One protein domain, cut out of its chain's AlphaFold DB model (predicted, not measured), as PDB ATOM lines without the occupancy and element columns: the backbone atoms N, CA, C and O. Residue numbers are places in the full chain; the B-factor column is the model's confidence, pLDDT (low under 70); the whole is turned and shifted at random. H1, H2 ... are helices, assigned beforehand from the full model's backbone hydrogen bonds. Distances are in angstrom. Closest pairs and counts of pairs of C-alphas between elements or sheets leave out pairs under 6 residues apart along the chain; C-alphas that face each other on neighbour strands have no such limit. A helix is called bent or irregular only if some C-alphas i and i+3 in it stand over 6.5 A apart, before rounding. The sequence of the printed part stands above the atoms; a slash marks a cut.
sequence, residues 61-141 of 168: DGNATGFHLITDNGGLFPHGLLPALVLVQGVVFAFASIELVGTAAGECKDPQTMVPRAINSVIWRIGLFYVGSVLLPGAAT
ATOM      1  N   ASP A  61     203.938 235.109 298.529       51.72
ATOM      2  CA  ASP A  61     204.551 234.730 299.811       51.72
ATOM      3  C   ASP A  61     203.860 235.199 301.106       51.72
ATOM      4  O   ASP A  61     204.378 236.034 301.846       51.72
ATOM      5  N   GLY A  62     202.719 234.578 301.423       51.81
ATOM      6  CA  GLY A  62     202.334 234.220 302.798       51.81
ATOM      7  C   GLY A  62     202.147 235.332 303.838       51.81
ATOM      8  O   GLY A  62     201.847 235.008 304.986       51.81
ATOM      9  N   ASN A  63     202.287 236.608 303.489       54.03
ATOM     10  CA  ASN A  63     202.036 237.723 304.391       54.03
ATOM     11  C   ASN A  63     200.691 238.362 304.069       54.03
ATOM     12  O   ASN A  63     200.443 238.818 302.954       54.03
ATOM     13  N   ALA A  64     199.828 238.401 305.083       49.44
ATOM     14  CA  ALA A  64     198.546 239.076 305.033       49.44
ATOM     15  C   ALA A  64     198.769 240.583 304.835       49.44
ATOM     16  O   ALA A  64     198.959 241.331 305.793       49.44
ATOM     17  N   THR A  65     198.742 241.052 303.590       54.50
ATOM     18  CA  THR A  65     198.650 242.484 303.316       54.50
ATOM     19  C   THR A  65     197.196 242.900 303.519       54.50
ATOM     20  O   THR A  65     196.350 242.756 302.637       54.50
ATOM     21  N   GLY A  66     196.885 243.352 304.729       59.53
ATOM     22  CA  GLY A  66     195.578 243.879 305.105       59.53
ATOM     23  C   GLY A  66     195.714 245.159 305.920       59.53
ATOM     24  O   GLY A  66     196.821 245.651 306.141       59.53
ATOM     25  N   PHE A  67     194.587 245.667 306.423       52.75
ATOM     26  CA  PHE A  67     194.514 246.854 307.291       52.75
ATOM     27  C   PHE A  67     195.454 246.805 308.513       52.75
ATOM     28  O   PHE A  67     195.805 247.853 309.053       52.75
ATOM     29  N   HIS A  68     195.925 245.609 308.880       55.59
ATOM     30  CA  HIS A  68     196.941 245.360 309.902       55.59
ATOM     31  C   HIS A  68     198.284 246.064 309.620       55.59
ATOM     32  O   HIS A  68     198.945 246.484 310.558       55.59
ATOM     33  N   LEU A  69     198.676 246.292 308.354       58.69
ATOM     34  CA  LEU A  69     199.910 247.033 308.014       58.69
ATOM     35  C   LEU A  69     199.851 248.527 308.367       58.69
ATOM     36  O   LEU A  69     200.883 249.181 308.419       58.69
ATOM     37  N   ILE A  70     198.659 249.088 308.558       57.75
ATOM     38  CA  ILE A  70     198.459 250.496 308.934       57.75
ATOM     39  C   ILE A  70     198.223 250.633 310.438       57.75
ATOM     40  O   ILE A  70     198.625 251.632 311.034       57.75
ATOM     41  N   THR A  71     197.600 249.627 311.061       59.19
ATOM     42  CA  THR A  71     197.325 249.624 312.503       59.19
ATOM     43  C   THR A  71     198.532 249.191 313.334       59.19
ATOM     44  O   THR A  71     198.787 249.817 314.359       59.19
ATOM     45  N   ASP A  72     199.337 248.229 312.868       56.31
ATOM     46  CA  ASP A  72     200.486 247.714 313.631       56.31
ATOM     47  C   ASP A  72     201.794 248.475 313.406       56.31
ATOM     48  O   ASP A  72     202.678 248.448 314.258       56.31
ATOM     49  N   ASN A  73     201.931 249.178 312.279       58.72
ATOM     50  CA  ASN A  73     203.161 249.893 311.921       58.72
ATOM     51  C   ASN A  73     203.172 251.365 312.378       58.72
ATOM     52  O   ASN A  73     203.966 252.147 311.870       58.72
ATOM     53  N   GLY A  74     202.328 251.756 313.342       59.66
ATOM     54  CA  GLY A  74     202.412 253.080 313.979       59.66
ATOM     55  C   GLY A  74     201.551 254.193 313.359       59.66
ATOM     56  O   GLY A  74     201.890 255.369 313.487       59.66
ATOM     57  N   GLY A  75     200.422 253.854 312.726       65.81
ATOM     58  CA  GLY A  75     199.423 254.822 312.249       65.81
ATOM     59  C   GLY A  75     199.755 255.473 310.899       65.81
ATOM     60  O   GLY A  75     200.598 254.993 310.150       65.81
ATOM     61  N   LEU A  76     199.076 256.579 310.561       63.41
ATOM     62  CA  LEU A  76     199.228 257.262 309.261       63.41
ATOM     63  C   LEU A  76     200.607 257.928 309.061       63.41
ATOM     64  O   LEU A  76     200.969 258.235 307.928       63.41
ATOM     65  N   PHE A  77     201.388 258.120 310.134       61.75
ATOM     66  CA  PHE A  77     202.725 258.730 310.086       61.75
ATOM     67  C   PHE A  77     203.772 257.968 310.929       61.75
ATOM     68  O   PHE A  77     204.279 258.519 311.908       61.75
ATOM     69  N   PRO A  78     204.182 256.746 310.532       64.50
ATOM     70  CA  PRO A  78     205.150 255.923 311.279       64.50
ATOM     71  C   PRO A  78     206.525 256.576 311.462       64.50
ATOM     72  O   PRO A  78     207.221 256.340 312.445       64.50
ATOM     73  N   HIS A  79     206.926 257.395 310.484       67.06
ATOM     74  CA  HIS A  79     208.244 258.031 310.412       67.06
ATOM     75  C   HIS A  79     208.193 259.558 310.638       67.06
ATOM     76  O   HIS A  79     209.197 260.244 310.453       67.06
ATOM     77  N   GLY A  80     207.043 260.103 311.055       72.69
ATOM     78  CA  GLY A  80     206.839 261.537 311.298       72.69
ATOM     79  C   GLY A  80     206.453 262.359 310.059       72.69
ATOM     80  O   GLY A  80     206.335 261.848 308.945       72.69
ATOM     81  N   LEU A  81     206.234 263.665 310.261       77.12
ATOM     82  CA  LEU A  81     205.762 264.595 309.221       77.12
ATOM     83  C   LEU A  81     206.844 264.923 308.174       77.12
ATOM     84  O   LEU A  81     206.531 265.147 307.009       77.12
ATOM     85  N   LEU A  82     208.123 264.918 308.568       79.31
ATOM     86  CA  LEU A  82     209.241 265.258 307.679       79.31
ATOM     87  C   LEU A  82     209.356 264.307 306.467       79.31
ATOM     88  O   LEU A  82     209.385 264.806 305.342       79.31
ATOM     89  N   PRO A  83     209.346 262.966 306.627       80.69
ATOM     90  CA  PRO A  83     209.322 262.049 305.484       80.69
ATOM     91  C   PRO A  83     208.087 262.211 304.601       80.69
ATOM     92  O   PRO A  83     208.198 262.108 303.383       80.69
ATOM     93  N   ALA A  84     206.925 262.511 305.186       81.94
ATOM     94  CA  ALA A  84     205.714 262.746 304.411       81.94
ATOM     95  C   ALA A  84     205.854 263.974 303.501       81.94
ATOM     96  O   ALA A  84     205.509 263.903 302.325       81.94
ATOM     97  N   LEU A  85     206.432 265.070 304.003       85.00
ATOM     98  CA  LEU A  85     206.689 266.268 303.201       85.00
ATOM     99  C   LEU A  85     207.704 266.011 302.079       85.00
ATOM    100  O   LEU A  85     207.494 266.460 300.954       85.00
ATOM    101  N   VAL A  86     208.765 265.242 302.346       86.56
ATOM    102  CA  VAL A  86     209.755 264.861 301.320       86.56
ATOM    103  C   VAL A  86     209.119 263.992 300.230       86.56
ATOM    104  O   VAL A  86     209.368 264.212 299.045       86.56
ATOM    105  N   LEU A  87     208.261 263.040 300.608       86.44
ATOM    106  CA  LEU A  87     207.533 262.193 299.659       86.44
ATOM    107  C   LEU A  87     206.558 263.010 298.809       86.44
ATOM    108  O   LEU A  87     206.562 262.873 297.587       86.44
ATOM    109  N   VAL A  88     205.770 263.892 299.429       87.81
ATOM    110  CA  VAL A  88     204.851 264.790 298.711       87.81
ATOM    111  C   VAL A  88     205.623 265.665 297.725       87.81
ATOM    112  O   VAL A  88     205.227 265.763 296.566       87.81
ATOM    113  N   GLN A  89     206.760 266.236 298.131       89.75
ATOM    114  CA  GLN A  89     207.591 267.047 297.242       89.75
ATOM    115  C   GLN A  89     208.132 266.240 296.053       89.75
ATOM    116  O   GLN A  89     208.131 266.740 294.926       89.75
ATOM    117  N   GLY A  90     208.556 264.992 296.280       87.56
ATOM    118  CA  GLY A  90     208.990 264.084 295.217       87.56
ATOM    119  C   GLY A  90     207.866 263.753 294.230       87.56
ATOM    120  O   GLY A  90     208.086 263.760 293.021       87.56
ATOM    121  N   VAL A  91     206.648 263.538 294.733       85.56
ATOM    122  CA  VAL A  91     205.456 263.290 293.909       85.56
ATOM    123  C   VAL A  91     205.095 264.520 293.072       85.56
ATOM    124  O   VAL A  91     204.879 264.395 291.867       85.56
ATOM    125  N   VAL A  92     205.094 265.718 293.665       87.06
ATOM    126  CA  VAL A  92     204.836 266.978 292.944       87.06
ATOM    127  C   VAL A  92     205.878 267.203 291.846       87.06
ATOM    128  O   VAL A  92     205.519 267.539 290.720       87.06
ATOM    129  N   PHE A  93     207.160 266.957 292.132       84.75
ATOM    130  CA  PHE A  93     208.227 267.093 291.139       84.75
ATOM    131  C   PHE A  93     208.092 266.083 289.989       84.75
ATOM    132  O   PHE A  93     208.286 266.438 288.829       84.75
ATOM    133  N   ALA A  94     207.704 264.839 290.283       83.06
ATOM    134  CA  ALA A  94     207.454 263.829 289.256       83.06
ATOM    135  C   ALA A  94     206.289 264.220 288.328       83.06
ATOM    136  O   ALA A  94     206.356 263.993 287.118       83.06
ATOM    137  N   PHE A  95     205.244 264.850 288.873       80.06
ATOM    138  CA  PHE A  95     204.091 265.308 288.098       80.06
ATOM    139  C   PHE A  95     204.290 266.653 287.389       80.06
ATOM    140  O   PHE A  95     203.566 266.927 286.436       80.06
ATOM    141  N   ALA A  96     205.310 267.440 287.745       78.94
ATOM    142  CA  ALA A  96     205.655 268.675 287.031       78.94
ATOM    143  C   ALA A  96     205.973 268.442 285.538       78.94
ATOM    144  O   ALA A  96     205.850 269.345 284.720       78.94
ATOM    145  N   SER A  97     206.334 267.211 285.158       70.62
ATOM    146  CA  SER A  97     206.603 266.835 283.763       70.62
ATOM    147  C   SER A  97     205.339 266.612 282.911       70.62
ATOM    148  O   SER A  97     205.455 266.403 281.705       70.62
ATOM    149  N   ILE A  98     204.133 266.640 283.499       75.19
ATOM    150  CA  ILE A  98     202.860 266.496 282.762       75.19
ATOM    151  C   ILE A  98     202.555 267.743 281.915       75.19
ATOM    152  O   ILE A  98     201.875 267.632 280.897       75.19
ATOM    153  N   GLU A  99     203.123 268.899 282.263       76.38
ATOM    154  CA  GLU A  99     202.991 270.162 281.518       76.38
ATOM    155  C   GLU A  99     203.310 270.000 280.018       76.38
ATOM    156  O   GLU A  99     202.606 270.540 279.165       76.38
ATOM    157  N   LEU A 100     204.294 269.157 279.675       72.88
ATOM    158  CA  LEU A 100     204.695 268.884 278.289       72.88
ATOM    159  C   LEU A 100     203.585 268.190 277.472       72.88
ATOM    160  O   LEU A 100     203.446 268.428 276.273       72.88
ATOM    161  N   VAL A 101     202.763 267.356 278.121       72.06
ATOM    162  CA  VAL A 101     201.576 266.737 277.502       72.06
ATOM    163  C   VAL A 101     200.517 267.804 277.206       72.06
ATOM    164  O   VAL A 101     199.820 267.706 276.200       72.06
ATOM    165  N   GLY A 102     200.431 268.845 278.041       72.50
ATOM    166  CA  GLY A 102     199.580 270.017 277.822       72.50
ATOM    167  C   GLY A 102     200.043 270.892 276.651       72.50
ATOM    168  O   GLY A 102     199.216 271.351 275.867       72.50
ATOM    169  N   THR A 103     201.352 271.068 276.458       75.94
ATOM    170  CA  THR A 103     201.887 271.767 275.275       75.94
ATOM    171  C   THR A 103     201.655 270.962 273.995       75.94
ATOM    172  O   THR A 103     201.138 271.500 273.020       75.94
ATOM    173  N   ALA A 104     201.932 269.653 274.016       72.44
ATOM    174  CA  ALA A 104     201.684 268.762 272.879       72.44
ATOM    175  C   ALA A 104     200.190 268.668 272.514       72.44
ATOM    176  O   ALA A 104     199.833 268.528 271.344       72.44
ATOM    177  N   ALA A 105     199.300 268.786 273.504       72.56
ATOM    178  CA  ALA A 105     197.867 268.929 273.284       72.56
ATOM    179  C   ALA A 105     197.527 270.196 272.481       72.56
ATOM    180  O   ALA A 105     196.692 270.130 271.586       72.56
ATOM    181  N   GLY A 106     198.185 271.325 272.757       75.69
ATOM    182  CA  GLY A 106     197.971 272.593 272.050       75.69
ATOM    183  C   GLY A 106     198.344 272.560 270.562       75.69
ATOM    184  O   GLY A 106     197.785 273.322 269.779       75.69
ATOM    185  N   GLU A 107     199.233 271.648 270.163       77.81
ATOM    186  CA  GLU A 107     199.658 271.449 268.769       77.81
ATOM    187  C   GLU A 107     198.879 270.333 268.045       77.81
ATOM    188  O   GLU A 107     199.057 270.104 266.846       77.81
ATOM    189  N   CYS A 108     197.993 269.623 268.750       75.81
ATOM    190  CA  CYS A 108     197.175 268.577 268.150       75.81
ATOM    191  C   CYS A 108     196.046 269.168 267.302       75.81
ATOM    192  O   CYS A 108     195.373 270.121 267.681       75.81
ATOM    193  N   LYS A 109     195.770 268.514 266.170       76.50
ATOM    194  CA  LYS A 109     194.704 268.902 265.233       76.50
ATOM    195  C   LYS A 109     193.297 268.811 265.839       76.50
ATOM    196  O   LYS A 109     192.391 269.475 265.353       76.50
ATOM    197  N   ASP A 110     193.129 267.981 266.874       80.56
ATOM    198  CA  ASP A 110     191.859 267.780 267.576       80.56
ATOM    199  C   ASP A 110     192.080 267.452 269.076       80.56
ATOM    200  O   ASP A 110     192.049 266.290 269.507       80.56
ATOM    201  N   PRO A 111     192.398 268.466 269.902       77.38
ATOM    202  CA  PRO A 111     192.785 268.265 271.297       77.38
ATOM    203  C   PRO A 111     191.621 267.808 272.180       77.38
ATOM    204  O   PRO A 111     191.838 267.127 273.182       77.38
ATOM    205  N   GLN A 112     190.380 268.136 271.806       79.50
ATOM    206  CA  GLN A 112     189.198 267.843 272.620       79.50
ATOM    207  C   GLN A 112     188.929 266.343 272.763       79.50
ATOM    208  O   GLN A 112     188.347 265.918 273.758       79.50
ATOM    209  N   THR A 113     189.381 265.527 271.808       78.88
ATOM    210  CA  THR A 113     189.175 264.071 271.823       78.88
ATOM    211  C   THR A 113     190.455 263.297 272.138       78.88
ATOM    212  O   THR A 113     190.416 262.293 272.854       78.88
ATOM    213  N   MET A 114     191.609 263.766 271.654       77.19
ATOM    214  CA  MET A 114     192.883 263.049 271.776       77.19
ATOM    215  C   MET A 114     193.475 263.118 273.187       77.19
ATOM    216  O   MET A 114     193.948 262.107 273.713       77.19
ATOM    217  N   VAL A 115     193.395 264.281 273.831       80.56
ATOM    218  CA  VAL A 115     193.946 264.527 275.171       80.56
ATOM    219  C   VAL A 115     193.241 263.694 276.245       80.56
ATOM    220  O   VAL A 115     193.926 262.939 276.943       80.56
ATOM    221  N   PRO A 116     191.896 263.720 276.372       80.50
ATOM    222  CA  PRO A 116     191.221 262.911 277.386       80.50
ATOM    223  C   PRO A 116     191.400 261.406 277.151       80.50
ATOM    224  O   PRO A 116     191.525 260.645 278.110       80.50
ATOM    225  N   ARG A 117     191.484 260.955 275.893       78.62
ATOM    226  CA  ARG A 117     191.727 259.543 275.565       78.62
ATOM    227  C   ARG A 117     193.124 259.082 275.988       78.62
ATOM    228  O   ARG A 117     193.262 257.978 276.522       78.62
ATOM    229  N   ALA A 118     194.145 259.912 275.775       78.56
ATOM    230  CA  ALA A 118     195.508 259.633 276.218       78.56
ATOM    231  C   ALA A 118     195.603 259.585 277.753       78.56
ATOM    232  O   ALA A 118     196.147 258.625 278.300       78.56
ATOM    233  N   ILE A 119     194.999 260.556 278.446       82.44
ATOM    234  CA  ILE A 119     194.979 260.621 279.915       82.44
ATOM    235  C   ILE A 119     194.269 259.401 280.512       82.44
ATOM    236  O   ILE A 119     194.813 258.746 281.400       82.44
ATOM    237  N   ASN A 120     193.086 259.047 280.000       81.75
ATOM    238  CA  ASN A 120     192.315 257.920 280.526       81.75
ATOM    239  C   ASN A 120     193.071 256.583 280.390       81.75
ATOM    240  O   ASN A 120     193.044 255.754 281.296       81.75
ATOM    241  N   SER A 121     193.826 256.400 279.301       79.06
ATOM    242  CA  SER A 121     194.706 255.234 279.118       79.06
ATOM    243  C   SER A 121     195.794 255.142 280.195       79.06
ATOM    244  O   SER A 121     196.130 254.042 280.637       79.06
ATOM    245  N   VAL A 122     196.343 256.275 280.642       81.00
ATOM    246  CA  VAL A 122     197.372 256.325 281.694       81.00
ATOM    247  C   VAL A 122     196.758 256.092 283.077       81.00
ATOM    248  O   VAL A 122     197.262 255.255 283.827       81.00
ATOM    249  N   ILE A 123     195.649 256.767 283.398       83.50
ATOM    250  CA  ILE A 123     194.957 256.630 284.692       83.50
ATOM    251  C   ILE A 123     194.487 255.191 284.904       83.50
ATOM    252  O   ILE A 123     194.720 254.628 285.973       83.50
ATOM    253  N   TRP A 124     193.892 254.565 283.884       81.69
ATOM    254  CA  TRP A 124     193.452 253.172 283.960       81.69
ATOM    255  C   TRP A 124     194.601 252.221 284.301       81.69
ATOM    256  O   TRP A 124     194.435 251.328 285.128       81.69
ATOM    257  N   ARG A 125     195.790 252.435 283.717       79.62
ATOM    258  CA  ARG A 125     196.980 251.629 284.028       79.62
ATOM    259  C   ARG A 125     197.367 251.798 285.492       79.62
ATOM    260  O   ARG A 125     197.423 250.807 286.206       79.62
ATOM    261  N   ILE A 126     197.582 253.030 285.955       83.06
ATOM    262  CA  ILE A 126     197.989 253.303 287.345       83.06
ATOM    263  C   ILE A 126     196.966 252.727 288.332       83.06
ATOM    264  O   ILE A 126     197.350 252.045 289.281       83.06
ATOM    265  N   GLY A 127     195.673 252.937 288.071       81.56
ATOM    266  CA  GLY A 127     194.581 252.403 288.881       81.56
ATOM    267  C   GLY A 127     194.592 250.878 288.931       81.56
ATOM    268  O   GLY A 127     194.571 250.309 290.015       81.56
ATOM    269  N   LEU A 128     194.710 250.209 287.784       79.12
ATOM    270  CA  LEU A 128     194.755 248.748 287.704       79.12
ATOM    271  C   LEU A 128     195.969 248.158 288.439       79.12
ATOM    272  O   LEU A 128     195.824 247.151 289.123       79.12
ATOM    273  N   PHE A 129     197.144 248.786 288.367       73.12
ATOM    274  CA  PHE A 129     198.326 248.329 289.109       73.12
ATOM    275  C   PHE A 129     198.234 248.580 290.609       73.12
ATOM    276  O   PHE A 129     198.623 247.716 291.390       73.12
ATOM    277  N   TYR A 130     197.729 249.742 291.012       80.00
ATOM    278  CA  TYR A 130     197.568 250.089 292.420       80.00
ATOM    279  C   TYR A 130     196.495 249.224 293.087       80.00
ATOM    280  O   TYR A 130     196.722 248.604 294.120       80.00
ATOM    281  N   VAL A 131     195.327 249.119 292.456       73.62
ATOM    282  CA  VAL A 131     194.228 248.280 292.938       73.62
ATOM    283  C   VAL A 131     194.616 246.804 292.853       73.62
ATOM    284  O   VAL A 131     194.349 246.052 293.785       73.62
ATOM    285  N   GLY A 132     195.304 246.389 291.786       69.31
ATOM    286  CA  GLY A 132     195.832 245.036 291.633       69.31
ATOM    287  C   GLY A 132     196.825 244.661 292.732       69.31
ATOM    288  O   GLY A 132     196.689 243.592 293.317       69.31
ATOM    289  N   SER A 133     197.780 245.531 293.073       64.56
ATOM    290  CA  SER A 133     198.769 245.250 294.123       64.56
ATOM    291  C   SER A 133     198.160 245.188 295.526       64.56
ATOM    292  O   SER A 133     198.626 244.404 296.349       64.56
ATOM    293  N   VAL A 134     197.102 245.961 295.791       67.00
ATOM    294  CA  VAL A 134     196.437 246.019 297.102       67.00
ATOM    295  C   VAL A 134     195.376 244.925 297.272       67.00
ATOM    296  O   VAL A 134     195.292 244.309 298.333       67.00
ATOM    297  N   LEU A 135     194.560 244.653 296.246       63.16
ATOM    298  CA  LEU A 135     193.447 243.703 296.349       63.16
ATOM    299  C   LEU A 135     193.863 242.242 296.162       63.16
ATOM    300  O   LEU A 135     193.264 241.377 296.799       63.16
ATOM    301  N   LEU A 136     194.856 241.929 295.320       61.25
ATOM    302  CA  LEU A 136     195.239 240.531 295.059       61.25
ATOM    303  C   LEU A 136     195.710 239.782 296.313       61.25
ATOM    304  O   LEU A 136     195.211 238.676 296.546       61.25
ATOM    305  N   PRO A 137     196.603 240.335 297.152       58.03
ATOM    306  CA  PRO A 137     197.031 239.606 298.335       58.03
ATOM    307  C   PRO A 137     195.974 239.623 299.465       58.03
ATOM    308  O   PRO A 137     195.887 238.664 300.236       58.03
ATOM    309  N   GLY A 138     195.064 240.609 299.499       53.00
ATOM    310  CA  GLY A 138     193.901 240.615 300.402       53.00
ATOM    311  C   GLY A 138     192.817 239.589 300.032       53.00
ATOM    312  O   GLY A 138     192.319 238.864 300.893       53.00
ATOM    313  N   ALA A 139     192.487 239.460 298.743       51.62
ATOM    314  CA  ALA A 139     191.477 238.524 298.242       51.62
ATOM    315  C   ALA A 139     191.961 237.062 298.251       51.62
ATOM    316  O   ALA A 139     191.168 236.153 298.507       51.62
ATOM    317  N   ALA A 140     193.262 236.819 298.048       52.56
ATOM    318  CA  ALA A 140     193.863 235.487 298.182       52.56
ATOM    319  C   ALA A 140     193.822 234.950 299.627       52.56
ATOM    320  O   ALA A 140     193.815 233.737 299.833       52.56
ATOM    321  N   THR A 141     193.720 235.838 300.620       54.09
ATOM    322  CA  THR A 141     193.628 235.483 302.047       54.09
ATOM    323  C   THR A 141     192.180 235.186 302.490       54.09
ATOM    324  O   THR A 141     191.949 234.664 303.577       54.09
TER     325      THR A 141
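Overview. This is residues 61 to 141 of the 168 residues of the protein "L-asparagine permease" of Klebsiella michiganensis (UniProt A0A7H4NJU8). Two long helices, H2 and H3, meet near their ends in a narrow V, and a loose stretch with the little helix H1 spans the open end, which gives a flat, open triangular frame with an empty middle. The long stretches 85 to 100 of H2 and 120 to 132 of H3 stand free in the two arms of the V. The printed part has 81 residues with three named helices, in the order H1, H2, H3, and no named strand; the class is all helix. The whole is extended, with a radius of gyration of the C-alphas of 18.4 A, and its C-alphas span 53 by 34 by 17 A.

Along the chain. Start at Asp 61 and go on to C-alpha 68 at (196.941, 245.360, 309.902), where H1 begins; it is residues 68 to 71, 5.0 A from first to last C-alpha. Next find C-alpha 81 at (205.762, 264.595, 309.221); from there H2, residues 81 to 106, runs 38.8 A to C-alpha 106. H2 is neither bent nor irregular, but only just: C-alphas 94 and 97 are 6.3 A apart. H3, residues 111 to 140, is the longest helix and runs 42.4 A, ending at C-alpha 140 at (193.863, 235.487, 298.182). Look near residue 134 for a kink of 32 degrees in H3; the helix is only just irregular there, with C-alphas 134 and 137 6.6 A apart.

Arrangement. Look first at residues 105 to 115, where H2 and H3 only just touch, and only at the corner by their link, with 3 pairs of C-alphas within 8 A. Their closest C-alphas are those of Ala 105 and Pro 111, 5.5 A apart. H2 touches H3 with residue 105 alone, and H3 touches H2 with residues 111 to 115 alone. The two helices run opposite ways at a shallow tilt of 34 degrees, only just short of steep, and their centres are 18.0 A apart. H1 is apart from H2 and from H3. In the backbone, O i to N i+4 pairs are within hydrogen-bond range in 17 of 22 cases in H2 and 23 of 26 in H3, while H1 is too short for such a pair.

Size, cuts and confidence. The two C-alphas farthest apart are those of Asp 72 and Lys 109, at 53.1 A, while the C-alphas of Asp 61 and Thr 141, the first and last printed, are 11.2 A apart. The printed part has no cut. The link from H1 to H2, 9 residues, is short, and the link from H2 to H3, 4 residues, is tight. In the B-factor column you will find a mean pLDDT of 72.0 for the printed part of this model, with residues 61 to 79 and 132 to 141 under 70.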